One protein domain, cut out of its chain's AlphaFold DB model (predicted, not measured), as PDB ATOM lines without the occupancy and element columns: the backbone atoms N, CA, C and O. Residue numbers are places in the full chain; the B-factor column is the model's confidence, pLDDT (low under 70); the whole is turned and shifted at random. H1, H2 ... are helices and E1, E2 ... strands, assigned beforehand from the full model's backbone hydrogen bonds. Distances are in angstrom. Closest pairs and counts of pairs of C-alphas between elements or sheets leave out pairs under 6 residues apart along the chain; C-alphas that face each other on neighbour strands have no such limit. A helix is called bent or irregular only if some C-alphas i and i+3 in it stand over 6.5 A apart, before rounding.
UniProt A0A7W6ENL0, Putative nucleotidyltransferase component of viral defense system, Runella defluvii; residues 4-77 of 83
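This is residues 4 to 77 of the 83 residues of the protein "Putative nucleotidyltransferase component of viral defense system" of Runella defluvii (UniProt A0A7W6ENL0). A small antiparallel sheet of two strands, E1 and E2, with the short helices H3 and H4 near it, sits at one end of the long helix H2, while H1 meets the other end of H2 to make a steep corner like a V. The chain turns at H3 and passes through E1 into H4, and residues 63 to 72 then loop back to bring E2 beside E1. The printed part has 74 residues, with four named helices and two named strands in the order H1, H2, H3, E1, H4, E2; its class is mostly helix. It is only just loose, close to compact, with a radius of gyration of the C-alphas of 13.9 A, and it is flat, spanning 40 by 29 by 14 A.

E1 is residues 50 to 53, 9.7 A from first to last C-alpha, and E2 is residues 73 to 76, 10.3 A; C-alpha 76 is at (97.726, 207.109, 152.497). H4, residues 54 to 62, is 11.4 A long. H3, residues 45 to 49, is 7.9 A long; it is neither bent nor irregular, but only just: C-alphas 45 and 48 are 6.1 A apart. H2, residues 25 to 43, is the longest helix at 27.0 A, from C-alpha 25 at (77.372, 184.246, 143.423). H1, residues 7 to 21, is 20.9 A long and begins with C-alpha 7 at (82.170, 178.224, 155.689).

E1 and E2 are antiparallel neighbours, their directions at 150 degrees; N 51 and O 75 are within hydrogen-bond range at 2.8 A, and so are N 53 and O 73 at 2.9 A. The closest C-alphas of H4 and E2, those of Gly 54 and Asp 73, are 5.4 A apart. Those of H3 and E2, Phe 49 and Leu 76, are 5.5 A apart. H3 and H2 are close but not clearly touching, with the C-alphas of Ala 47 and Thr 41 closest at 6.2 A. H2 and H4 are apart. H1 touches H2 with residues 14 to 18 alone, and H2 touches H1 with residues 25 to 29 alone; the closest C-alphas are those of Ala 18 and Glu 25, 5.1 A apart. H1 and H2 run opposite ways at a steep tilt of 68 degrees, only just short of about perpendicular. H1 is apart from H3, E1, H4 and E2. In H1 and H2 every O i to N i+4 pair is within hydrogen-bond range; in H4 it is 4 of 5, and in H3 0 of 1, with 2 of 2 O i to N i+3 pairs within range.

The two C-alphas farthest apart, those of Glu 19 and Leu 77, are 40.5 A apart. The printed part, residues 4 to 77, has no cut. No link is long: H4 to E2, with 10 residues between them, is short, and the other links are tight. The mean pLDDT of the printed part is 94.9, and no printed residue is under 70.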
ATOM      1  N   HIS A   4      82.394 184.697 157.109       95.44
ATOM      2  CA  HIS A   4      83.433 183.820 156.557       95.44
ATOM      3  C   HIS A   4      84.141 182.909 157.580       95.44
ATOM      4  O   HIS A   4      84.913 182.045 157.179       95.44
ATOM      5  N   GLU A   5      83.920 183.076 158.891       97.25
ATOM      6  CA  GLU A   5      84.444 182.145 159.907       97.25
ATOM      7  C   GLU A   5      83.600 180.859 160.012       97.25
ATOM      8  O   GLU A   5      84.040 179.888 160.623       97.25
ATOM      9  N   ASN A   6      82.412 180.826 159.398       97.25
ATOM     10  CA  ASN A   6      81.582 179.632 159.253       97.25
ATOM     11  C   ASN A   6      81.375 179.343 157.750       97.25
ATOM     12  O   ASN A   6      80.493 179.955 157.149       97.25
ATOM     13  N   PRO A   7      82.181 178.453 157.137       96.38
ATOM     14  CA  PRO A   7      82.170 178.224 155.689       96.38
ATOM     15  C   PRO A   7      80.815 177.779 155.137       96.38
ATOM     16  O   PRO A   7      80.412 178.261 154.082       96.38
ATOM     17  N   ASP A   8      80.101 176.918 155.867       97.50
ATOM     18  CA  ASP A   8      78.799 176.396 155.441       97.50
ATOM     19  C   ASP A   8      77.762 177.526 155.410       97.50
ATOM     20  O   ASP A   8      77.140 177.791 154.384       97.50
ATOM     21  N   LEU A   9      77.664 178.290 156.505       96.94
ATOM     22  CA  LEU A   9      76.760 179.441 156.575       96.94
ATOM     23  C   LEU A   9      77.142 180.544 155.575       96.94
ATOM     24  O   LEU A   9      76.273 181.259 155.078       96.94
ATOM     25  N   PHE A  10      78.437 180.719 155.306       97.88
ATOM     26  CA  PHE A  10      78.924 181.697 154.339       97.88
ATOM     27  C   PHE A  10      78.498 181.330 152.915       97.88
ATOM     28  O   PHE A  10      77.974 182.190 152.208       97.88
ATOM     29  N   ALA A  11      78.658 180.061 152.527       98.19
ATOM     30  CA  ALA A  11      78.217 179.551 151.234       98.19
ATOM     31  C   ALA A  11      76.693 179.671 151.065       98.19
ATOM     32  O   ALA A  11      76.233 180.209 150.057       98.19
ATOM     33  N   ASP A  12      75.921 179.276 152.082       98.25
ATOM     34  CA  ASP A  12      74.458 179.398 152.066       98.25
ATOM     35  C   ASP A  12      74.020 180.859 151.896       98.25
ATOM     36  O   ASP A  12      73.171 181.177 151.063       98.25
ATOM     37  N   ALA A  13      74.630 181.780 152.650       97.81
ATOM     38  CA  ALA A  13      74.315 183.200 152.559       97.81
ATOM     39  C   ALA A  13      74.654 183.793 151.185       97.81
ATOM     40  O   ALA A  13      73.887 184.620 150.684       97.81
ATOM     41  N   ILE A  14      75.769 183.382 150.571       98.44
ATOM     42  CA  ILE A  14      76.135 183.792 149.209       98.44
ATOM     43  C   ILE A  14      75.075 183.306 148.224       98.44
ATOM     44  O   ILE A  14      74.541 184.124 147.476       98.44
ATOM     45  N   SER A  15      74.733 182.016 148.263       98.56
ATOM     46  CA  SER A  15      73.814 181.401 147.304       98.56
ATOM     47  C   SER A  15      72.397 181.979 147.402       98.56
ATOM     48  O   SER A  15      71.844 182.450 146.408       98.56
ATOM     49  N   ILE A  16      71.851 182.095 148.621       98.44
ATOM     50  CA  ILE A  16      70.522 182.683 148.864       98.44
ATOM     51  C   ILE A  16      70.474 184.151 148.417       98.44
ATOM     52  O   ILE A  16      69.501 184.599 147.806       98.44
ATOM     53  N   THR A  17      71.520 184.929 148.714       98.19
ATOM     54  CA  THR A  17      71.575 186.352 148.340       98.19
ATOM     55  C   THR A  17      71.710 186.525 146.828       98.19
ATOM     56  O   THR A  17      71.083 187.415 146.253       98.19
ATOM     57  N   ALA A  18      72.510 185.678 146.180       98.38
ATOM     58  CA  ALA A  18      72.701 185.665 144.736       98.38
ATOM     59  C   ALA A  18      71.389 185.367 144.000       98.38
ATOM     60  O   ALA A  18      71.025 186.102 143.081       98.38
ATOM     61  N   GLU A  19      70.638 184.364 144.464       98.50
ATOM     62  CA  GLU A  19      69.306 184.043 143.949       98.50
ATOM     63  C   GLU A  19      68.329 185.211 144.151       98.50
ATOM     64  O   GLU A  19      67.694 185.661 143.197       98.50
ATOM     65  N   TYR A  20      68.264 185.768 145.366       98.44
ATOM     66  CA  TYR A  20      67.366 186.879 145.697       98.44
ATOM     67  C   TYR A  20      67.626 188.137 144.855       98.44
ATOM     68  O   TYR A  20      66.687 188.797 144.405       98.44
ATOM     69  N   LEU A  21      68.898 188.481 144.636       96.31
ATOM     70  CA  LEU A  21      69.299 189.656 143.857       96.31
ATOM     71  C   LEU A  21      69.369 189.386 142.349       96.31
ATOM     72  O   LEU A  21      69.600 190.325 141.584       96.31
ATOM     73  N   ASN A  22      69.180 188.133 141.917       97.25
ATOM     74  CA  ASN A  22      69.413 187.677 140.548       97.25
ATOM     75  C   ASN A  22      70.811 188.082 140.033       97.25
ATOM     76  O   ASN A  22      70.969 188.680 138.964       97.25
ATOM     77  N   LEU A  23      71.837 187.784 140.834       96.19
ATOM     78  CA  LEU A  23      73.243 188.057 140.543       96.19
ATOM     79  C   LEU A  23      74.059 186.761 140.588       96.19
ATOM     80  O   LEU A  23      73.765 185.879 141.383       96.19
ATOM     81  N   PRO A  24      75.138 186.649 139.798       97.50
ATOM     82  CA  PRO A  24      76.147 185.617 140.012       97.50
ATOM     83  C   PRO A  24      76.703 185.621 141.446       97.50
ATOM     84  O   PRO A  24      77.093 186.678 141.948       97.50
ATOM     85  N   GLU A  25      76.823 184.439 142.064       98.12
ATOM     86  CA  GLU A  25      77.372 184.246 143.423       98.12
ATOM     87  C   GLU A  25      78.723 184.944 143.625       98.12
ATOM     88  O   GLU A  25      78.953 185.592 144.645       98.12
ATOM     89  N   ILE A  26      79.578 184.917 142.599       96.94
ATOM     90  CA  ILE A  26      80.888 185.576 142.610       96.94
ATOM     91  C   ILE A  26      80.806 187.083 142.900       96.94
ATOM     92  O   ILE A  26      81.715 187.634 143.516       96.94
ATOM     93  N   TYR A  27      79.742 187.778 142.486       96.00
ATOM     94  CA  TYR A  27      79.594 189.204 142.791       96.00
ATOM     95  C   TYR A  27      79.177 189.441 144.237       96.00
ATOM     96  O   TYR A  27      79.640 190.405 144.840       96.00
ATOM     97  N   VAL A  28      78.354 188.559 144.802       97.06
ATOM     98  CA  VAL A  28      77.960 188.624 146.214       97.06
ATOM     99  C   VAL A  28      79.172 188.374 147.106       97.06
ATOM    100  O   VAL A  28      79.446 189.162 148.012       97.06
ATOM    101  N   GLU A  29      79.939 187.323 146.813       97.38
ATOM    102  CA  GLU A  29      81.150 187.002 147.568       97.38
ATOM    103  C   GLU A  29      82.180 188.137 147.486       97.38
ATOM    104  O   GLU A  29      82.716 188.583 148.502       97.38
ATOM    105  N   LYS A  30      82.444 188.658 146.282       96.25
ATOM    106  CA  LYS A  30      83.387 189.769 146.128       96.25
ATOM    107  C   LYS A  30      82.908 191.029 146.847       96.25
ATOM    108  O   LYS A  30      83.714 191.676 147.514       96.25
ATOM    109  N   ASP A  31      81.621 191.374 146.765       95.62
ATOM    110  CA  ASP A  31      81.087 192.539 147.478       95.62
ATOM    111  C   ASP A  31      81.231 192.403 149.001       95.62
ATOM    112  O   ASP A  31      81.589 193.375 149.679       95.62
ATOM    113  N   TYR A  32      81.043 191.187 149.528       96.75
ATOM    114  CA  TYR A  32      81.302 190.872 150.929       96.75
ATOM    115  C   TYR A  32      82.751 191.187 151.309       96.75
ATOM    116  O   TYR A  32      82.980 191.939 152.259       96.75
ATOM    117  N   TRP A  33      83.731 190.678 150.556       96.81
ATOM    118  CA  TRP A  33      85.149 190.895 150.857       96.81
ATOM    119  C   TRP A  33      85.569 192.360 150.732       96.81
ATOM    120  O   TRP A  33      86.312 192.858 151.585       96.81
ATOM    121  N   VAL A  34      85.058 193.076 149.727       96.12
ATOM    122  CA  VAL A  34      85.300 194.517 149.574       96.12
ATOM    123  C   VAL A  34      84.771 195.276 150.786       96.12
ATOM    124  O   VAL A  34      85.495 196.050 151.413       96.12
ATOM    125  N   THR A  35      83.516 195.024 151.156       95.44
ATOM    126  CA  THR A  35      82.862 195.691 152.287       95.44
ATOM    127  C   THR A  35      83.549 195.352 153.609       95.44
ATOM    128  O   THR A  35      83.789 196.237 154.430       95.44
ATOM    129  N   PHE A  36      83.934 194.091 153.801       96.56
ATOM    130  CA  PHE A  36      84.655 193.622 154.979       96.56
ATOM    131  C   PHE A  36      86.027 194.292 155.132       96.56
ATOM    132  O   PHE A  36      86.381 194.739 156.227       96.56
ATOM    133  N   THR A  37      86.778 194.400 154.032       95.69
ATOM    134  CA  THR A  37      88.109 195.023 153.998       95.69
ATOM    135  C   THR A  37      88.028 196.517 154.292       95.69
ATOM    136  O   THR A  37      88.796 197.034 155.108       95.69
ATOM    137  N   LEU A  38      87.061 197.212 153.683       96.38
ATOM    138  CA  LEU A  38      86.798 198.623 153.963       96.38
ATOM    139  C   LEU A  38      86.415 198.828 155.431       96.38
ATOM    140  O   LEU A  38      86.991 199.689 156.089       96.38
ATOM    141  N   GLN A  39      85.513 198.001 155.971       96.06
ATOM    142  CA  GLN A  39      85.146 198.061 157.384       96.06
ATOM    143  C   GLN A  39      86.381 197.922 158.279       96.06
ATOM    144  O   GLN A  39      86.603 198.787 159.115       96.06
ATOM    145  N   HIS A  40      87.208 196.890 158.086       95.44
ATOM    146  CA  HIS A  40      88.402 196.669 158.913       95.44
ATOM    147  C   HIS A  40      89.419 197.803 158.803       95.44
ATOM    148  O   HIS A  40      90.010 198.205 159.802       95.44
ATOM    149  N   THR A  41      89.610 198.342 157.598       95.81
ATOM    150  CA  THR A  41      90.529 199.461 157.373       95.81
ATOM    151  C   THR A  41      90.062 200.692 158.146       95.81
ATOM    152  O   THR A  41      90.831 201.261 158.923       95.81
ATOM    153  N   PHE A  42      88.789 201.064 157.989       95.94
ATOM    154  CA  PHE A  42      88.238 202.311 158.519       95.94
ATOM    155  C   PHE A  42      87.737 202.235 159.970       95.94
ATOM    156  O   PHE A  42      87.397 203.268 160.540       95.94
ATOM    157  N   THR A  43      87.736 201.057 160.603       96.50
ATOM    158  CA  THR A  43      87.568 200.910 162.064       96.50
ATOM    159  C   THR A  43      88.894 200.765 162.816       96.50
ATOM    160  O   THR A  43      88.897 200.725 164.047       96.50
ATOM    161  N   SER A  44      90.020 200.689 162.105       95.62
ATOM    162  CA  SER A  44      91.361 200.628 162.692       95.62
ATOM    163  C   SER A  44      91.999 202.024 162.815       95.62
ATOM    164  O   SER A  44      91.542 202.964 162.162       95.62
ATOM    165  N   PRO A  45      93.115 202.176 163.556       95.00
ATOM    166  CA  PRO A  45      93.885 203.426 163.580       95.00
ATOM    167  C   PRO A  45      94.379 203.898 162.201       95.00
ATOM    168  O   PRO A  45      94.690 205.073 162.030       95.00
ATOM    169  N   LEU A  46      94.427 203.014 161.195       92.00
ATOM    170  CA  LEU A  46      94.796 203.390 159.826       92.00
ATOM    171  C   LEU A  46      93.802 204.373 159.201       92.00
ATOM    172  O   LEU A  46      94.180 205.100 158.283       92.00
ATOM    173  N   ALA A  47      92.560 204.416 159.694       95.31
ATOM    174  CA  ALA A  47      91.522 205.317 159.209       95.31
ATOM    175  C   ALA A  47      91.966 206.789 159.230       95.31
ATOM    176  O   ALA A  47      91.654 207.530 158.303       95.31
ATOM    177  N   GLU A  48      92.749 207.196 160.236       93.94
ATOM    178  CA  GLU A  48      93.252 208.572 160.378       93.94
ATOM    179  C   GLU A  48      94.170 208.987 159.218       93.94
ATOM    180  O   GLU A  48      94.240 210.158 158.842       93.94
ATOM    181  N   PHE A  49      94.840 208.012 158.605       94.94
ATOM    182  CA  PHE A  49      95.820 208.229 157.549       94.94
ATOM    183  C   PHE A  49      95.365 207.683 156.203       94.94
ATOM    184  O   PHE A  49      96.173 207.632 155.286       94.94
ATOM    185  N   THR A  50      94.109 207.261 156.052       96.00
ATOM    186  CA  THR A  50      93.642 206.590 154.833       96.00
ATOM    187  C   THR A  50      92.447 207.315 154.237       96.00
ATOM    188  O   THR A  50      91.497 207.660 154.930       96.00
ATOM    189  N   VAL A  51      92.464 207.513 152.921       96.38
ATOM    190  CA  VAL A  51      91.338 208.050 152.151       96.38
ATOM    191  C   VAL A  51      90.892 207.006 151.137       96.38
ATOM    192  O   VAL A  51      91.694 206.550 150.322       96.38
ATOM    193  N   PHE A  52      89.606 206.654 151.165       96.88
ATOM    194  CA  PHE A  52      88.987 205.793 150.161       96.88
ATOM    195  C   PHE A  52      88.620 206.605 148.918       96.88
ATOM    196  O   PHE A  52      87.994 207.661 149.022       96.88
ATOM    197  N   LYS A  53      89.023 206.132 147.736       95.31
ATOM    198  CA  LYS A  53      88.768 206.808 146.461       95.31
ATOM    199  C   LYS A  53      88.402 205.811 145.357       95.31
ATOM    200  O   LYS A  53      88.159 204.637 145.606       95.31
ATOM    201  N   GLY A  54      88.357 206.312 144.123       94.12
ATOM    202  CA  GLY A  54      88.219 205.483 142.929       94.12
ATOM    203  C   GLY A  54      86.785 205.067 142.614       94.12
ATOM    204  O   GLY A  54      85.826 205.618 143.158       94.12
ATOM    205  N   GLY A  55      86.643 204.116 141.689       93.56
ATOM    206  CA  GLY A  55      85.338 203.684 141.172       93.56
ATOM    207  C   GLY A  55      84.456 203.050 142.245       93.56
ATOM    208  O   GLY A  55      83.258 203.319 142.310       93.56
ATOM    209  N   THR A  56      85.060 202.288 143.153       94.38
ATOM    210  CA  THR A  56      84.335 201.611 144.234       94.38
ATOM    211  C   THR A  56      83.847 202.596 145.294       94.38
ATOM    212  O   THR A  56      82.753 202.413 145.822       94.38
ATOM    213  N   ALA A  57      84.575 203.692 145.550       95.12
ATOM    214  CA  ALA A  57      84.077 204.774 146.403       95.12
ATOM    215  C   ALA A  57      82.868 205.480 145.772       95.12
ATOM    216  O   ALA A  57      81.878 205.738 146.456       95.12
ATOM    217  N   LEU A  58      82.902 205.730 144.457       93.81
ATOM    218  CA  LEU A  58      81.756 206.294 143.731       93.81
ATOM    219  C   LEU A  58      80.526 205.372 143.775       93.81
ATOM    220  O   LEU A  58      79.408 205.869 143.901       93.81
ATOM    221  N   ALA A  59      80.724 204.052 143.712       92.38
ATOM    222  CA  ALA A  59      79.645 203.073 143.834       92.38
ATOM    223  C   ALA A  59      79.079 203.001 145.262       92.38
ATOM    224  O   ALA A  59      77.879 203.175 145.454       92.38
ATOM    225  N   LYS A  60      79.932 202.764 146.271       91.12
ATOM    226  CA  LYS A  60      79.501 202.438 147.643       91.12
ATOM    227  C   LYS A  60      79.106 203.647 148.491       91.12
ATOM    228  O   LYS A  60      78.295 203.493 149.396       91.12
ATOM    229  N   CYS A  61      79.671 204.827 148.233       91.81
ATOM    230  CA  CYS A  61      79.422 206.016 149.058       91.81
ATOM    231  C   CYS A  61      78.472 207.025 148.404       91.81
ATOM    232  O   CYS A  61      77.852 207.812 149.115       91.81
ATOM    233  N   PHE A  62      78.366 207.022 147.071       90.00
ATOM    234  CA  PHE A  62      77.646 208.063 146.329       90.00
ATOM    235  C   PHE A  62      76.607 207.530 145.335       90.00
ATOM    236  O   PHE A  62      75.852 208.324 144.781       90.00
ATOM    237  N   SER A  63      76.555 206.214 145.090       86.44
ATOM    238  CA  SER A  63      75.660 205.587 144.103       86.44
ATOM    239  C   SER A  63      75.735 206.224 142.705       86.44
ATOM    240  O   SER A  63      74.761 206.225 141.955       86.44
ATOM    241  N   PHE A  64      76.892 206.788 142.339       89.44
ATOM    242  CA  PHE A  64      77.084 207.501 141.067       89.44
ATOM    243  C   PHE A  64      77.337 206.574 139.879       89.44
ATOM    244  O   PHE A  64      77.267 207.013 138.733       89.44
ATOM    245  N   ILE A  65      77.626 205.298 140.137       86.94
ATOM    246  CA  ILE A  65      77.768 204.277 139.102       86.94
ATOM    247  C   ILE A  65      76.894 203.069 139.435       86.94
ATOM    248  O   ILE A  65      76.745 202.705 140.598       86.94
ATOM    249  N   SER A  66      76.346 202.434 138.400       79.50
ATOM    250  CA  SER A  66      75.446 201.275 138.494       79.50
ATOM    251  C   SER A  66      76.095 199.966 138.027       79.50
ATOM    252  O   SER A  66      75.407 199.019 137.654       79.50
ATOM    253  N   ARG A  67      77.432 199.906 138.031       85.25
ATOM    254  CA  ARG A  67      78.204 198.696 137.724       85.25
ATOM    255  C   ARG A  67      78.892 198.171 138.975       85.25
ATOM    256  O   ARG A  67      79.272 198.953 139.845       85.25
ATOM    257  N   PHE A  68      79.136 196.866 139.003       85.62
ATOM    258  CA  PHE A  68      80.008 196.271 140.004       85.62
ATOM    259  C   PHE A  68      81.434 196.845 139.897       85.62
ATOM    260  O   PHE A  68      81.936 197.125 138.799       85.62
ATOM    261  N   SER A  69      82.066 197.059 141.049       88.19
ATOM    262  CA  SER A  69      83.419 197.598 141.178       88.19
ATOM    263  C   SER A  69      84.100 196.891 142.345       88.19
ATOM    264  O   SER A  69      83.663 197.031 143.485       88.19
ATOM    265  N   GLU A  70      85.121 196.091 142.041       89.38
ATOM    266  CA  GLU A  70      85.806 195.232 143.018       89.38
ATOM    267  C   GLU A  70      87.071 195.848 143.608       89.38
ATOM    268  O   GLU A  70      87.440 195.530 144.736       89.38
ATOM    269  N   ASP A  71      87.730 196.738 142.868       93.19
ATOM    270  CA  ASP A  71      89.017 197.290 143.278       93.19
ATOM    271  C   ASP A  71      88.872 198.225 144.484       93.19
ATOM    272  O   ASP A  71      87.952 199.041 144.554       93.19
ATOM    273  N   ILE A  72      89.800 198.157 145.437       95.69
ATOM    274  CA  ILE A  72      89.839 199.072 146.582       95.69
ATOM    275  C   ILE A  72      90.980 200.067 146.373       95.69
ATOM    276  O   ILE A  72      92.141 199.768 146.648       95.69
ATOM    277  N   ASP A  73      90.643 201.273 145.915       96.38
ATOM    278  CA  ASP A  73      91.617 202.351 145.751       96.38
ATOM    279  C   ASP A  73      91.762 203.160 147.051       96.38
ATOM    280  O   ASP A  73      90.843 203.874 147.468       96.38
ATOM    281  N   LEU A  74      92.941 203.098 147.673       96.50
ATOM    282  CA  LEU A  74      93.268 203.839 148.897       96.50
ATOM    283  C   LEU A  74      94.410 204.827 148.665       96.50
ATOM    284  O   LEU A  74      95.362 204.553 147.936       96.50
ATOM    285  N   VAL A  75      94.337 205.970 149.341       96.31
ATOM    286  CA  VAL A  75      95.444 206.926 149.458       96.31
ATOM    287  C   VAL A  75      95.860 207.016 150.912       96.31
ATOM    288  O   VAL A  75      95.016 207.233 151.776       96.31
ATOM    289  N   LEU A  76      97.163 206.905 151.169       94.19
ATOM    290  CA  LEU A  76      97.726 207.109 152.497       94.19
ATOM    291  C   LEU A  76      98.216 208.550 152.656       94.19
ATOM    292  O   LEU A  76      99.050 209.033 151.885       94.19
ATOM    293  N   LEU A  77      97.705 209.239 153.670       92.69
ATOM    294  CA  LEU A  77      98.150 210.560 154.077       92.69
ATOM    295  C   LEU A  77      99.392 210.413 154.952       92.69
ATOM    296  O   LEU A  77      99.386 209.739 155.980       92.69
TER     297      LEU A  77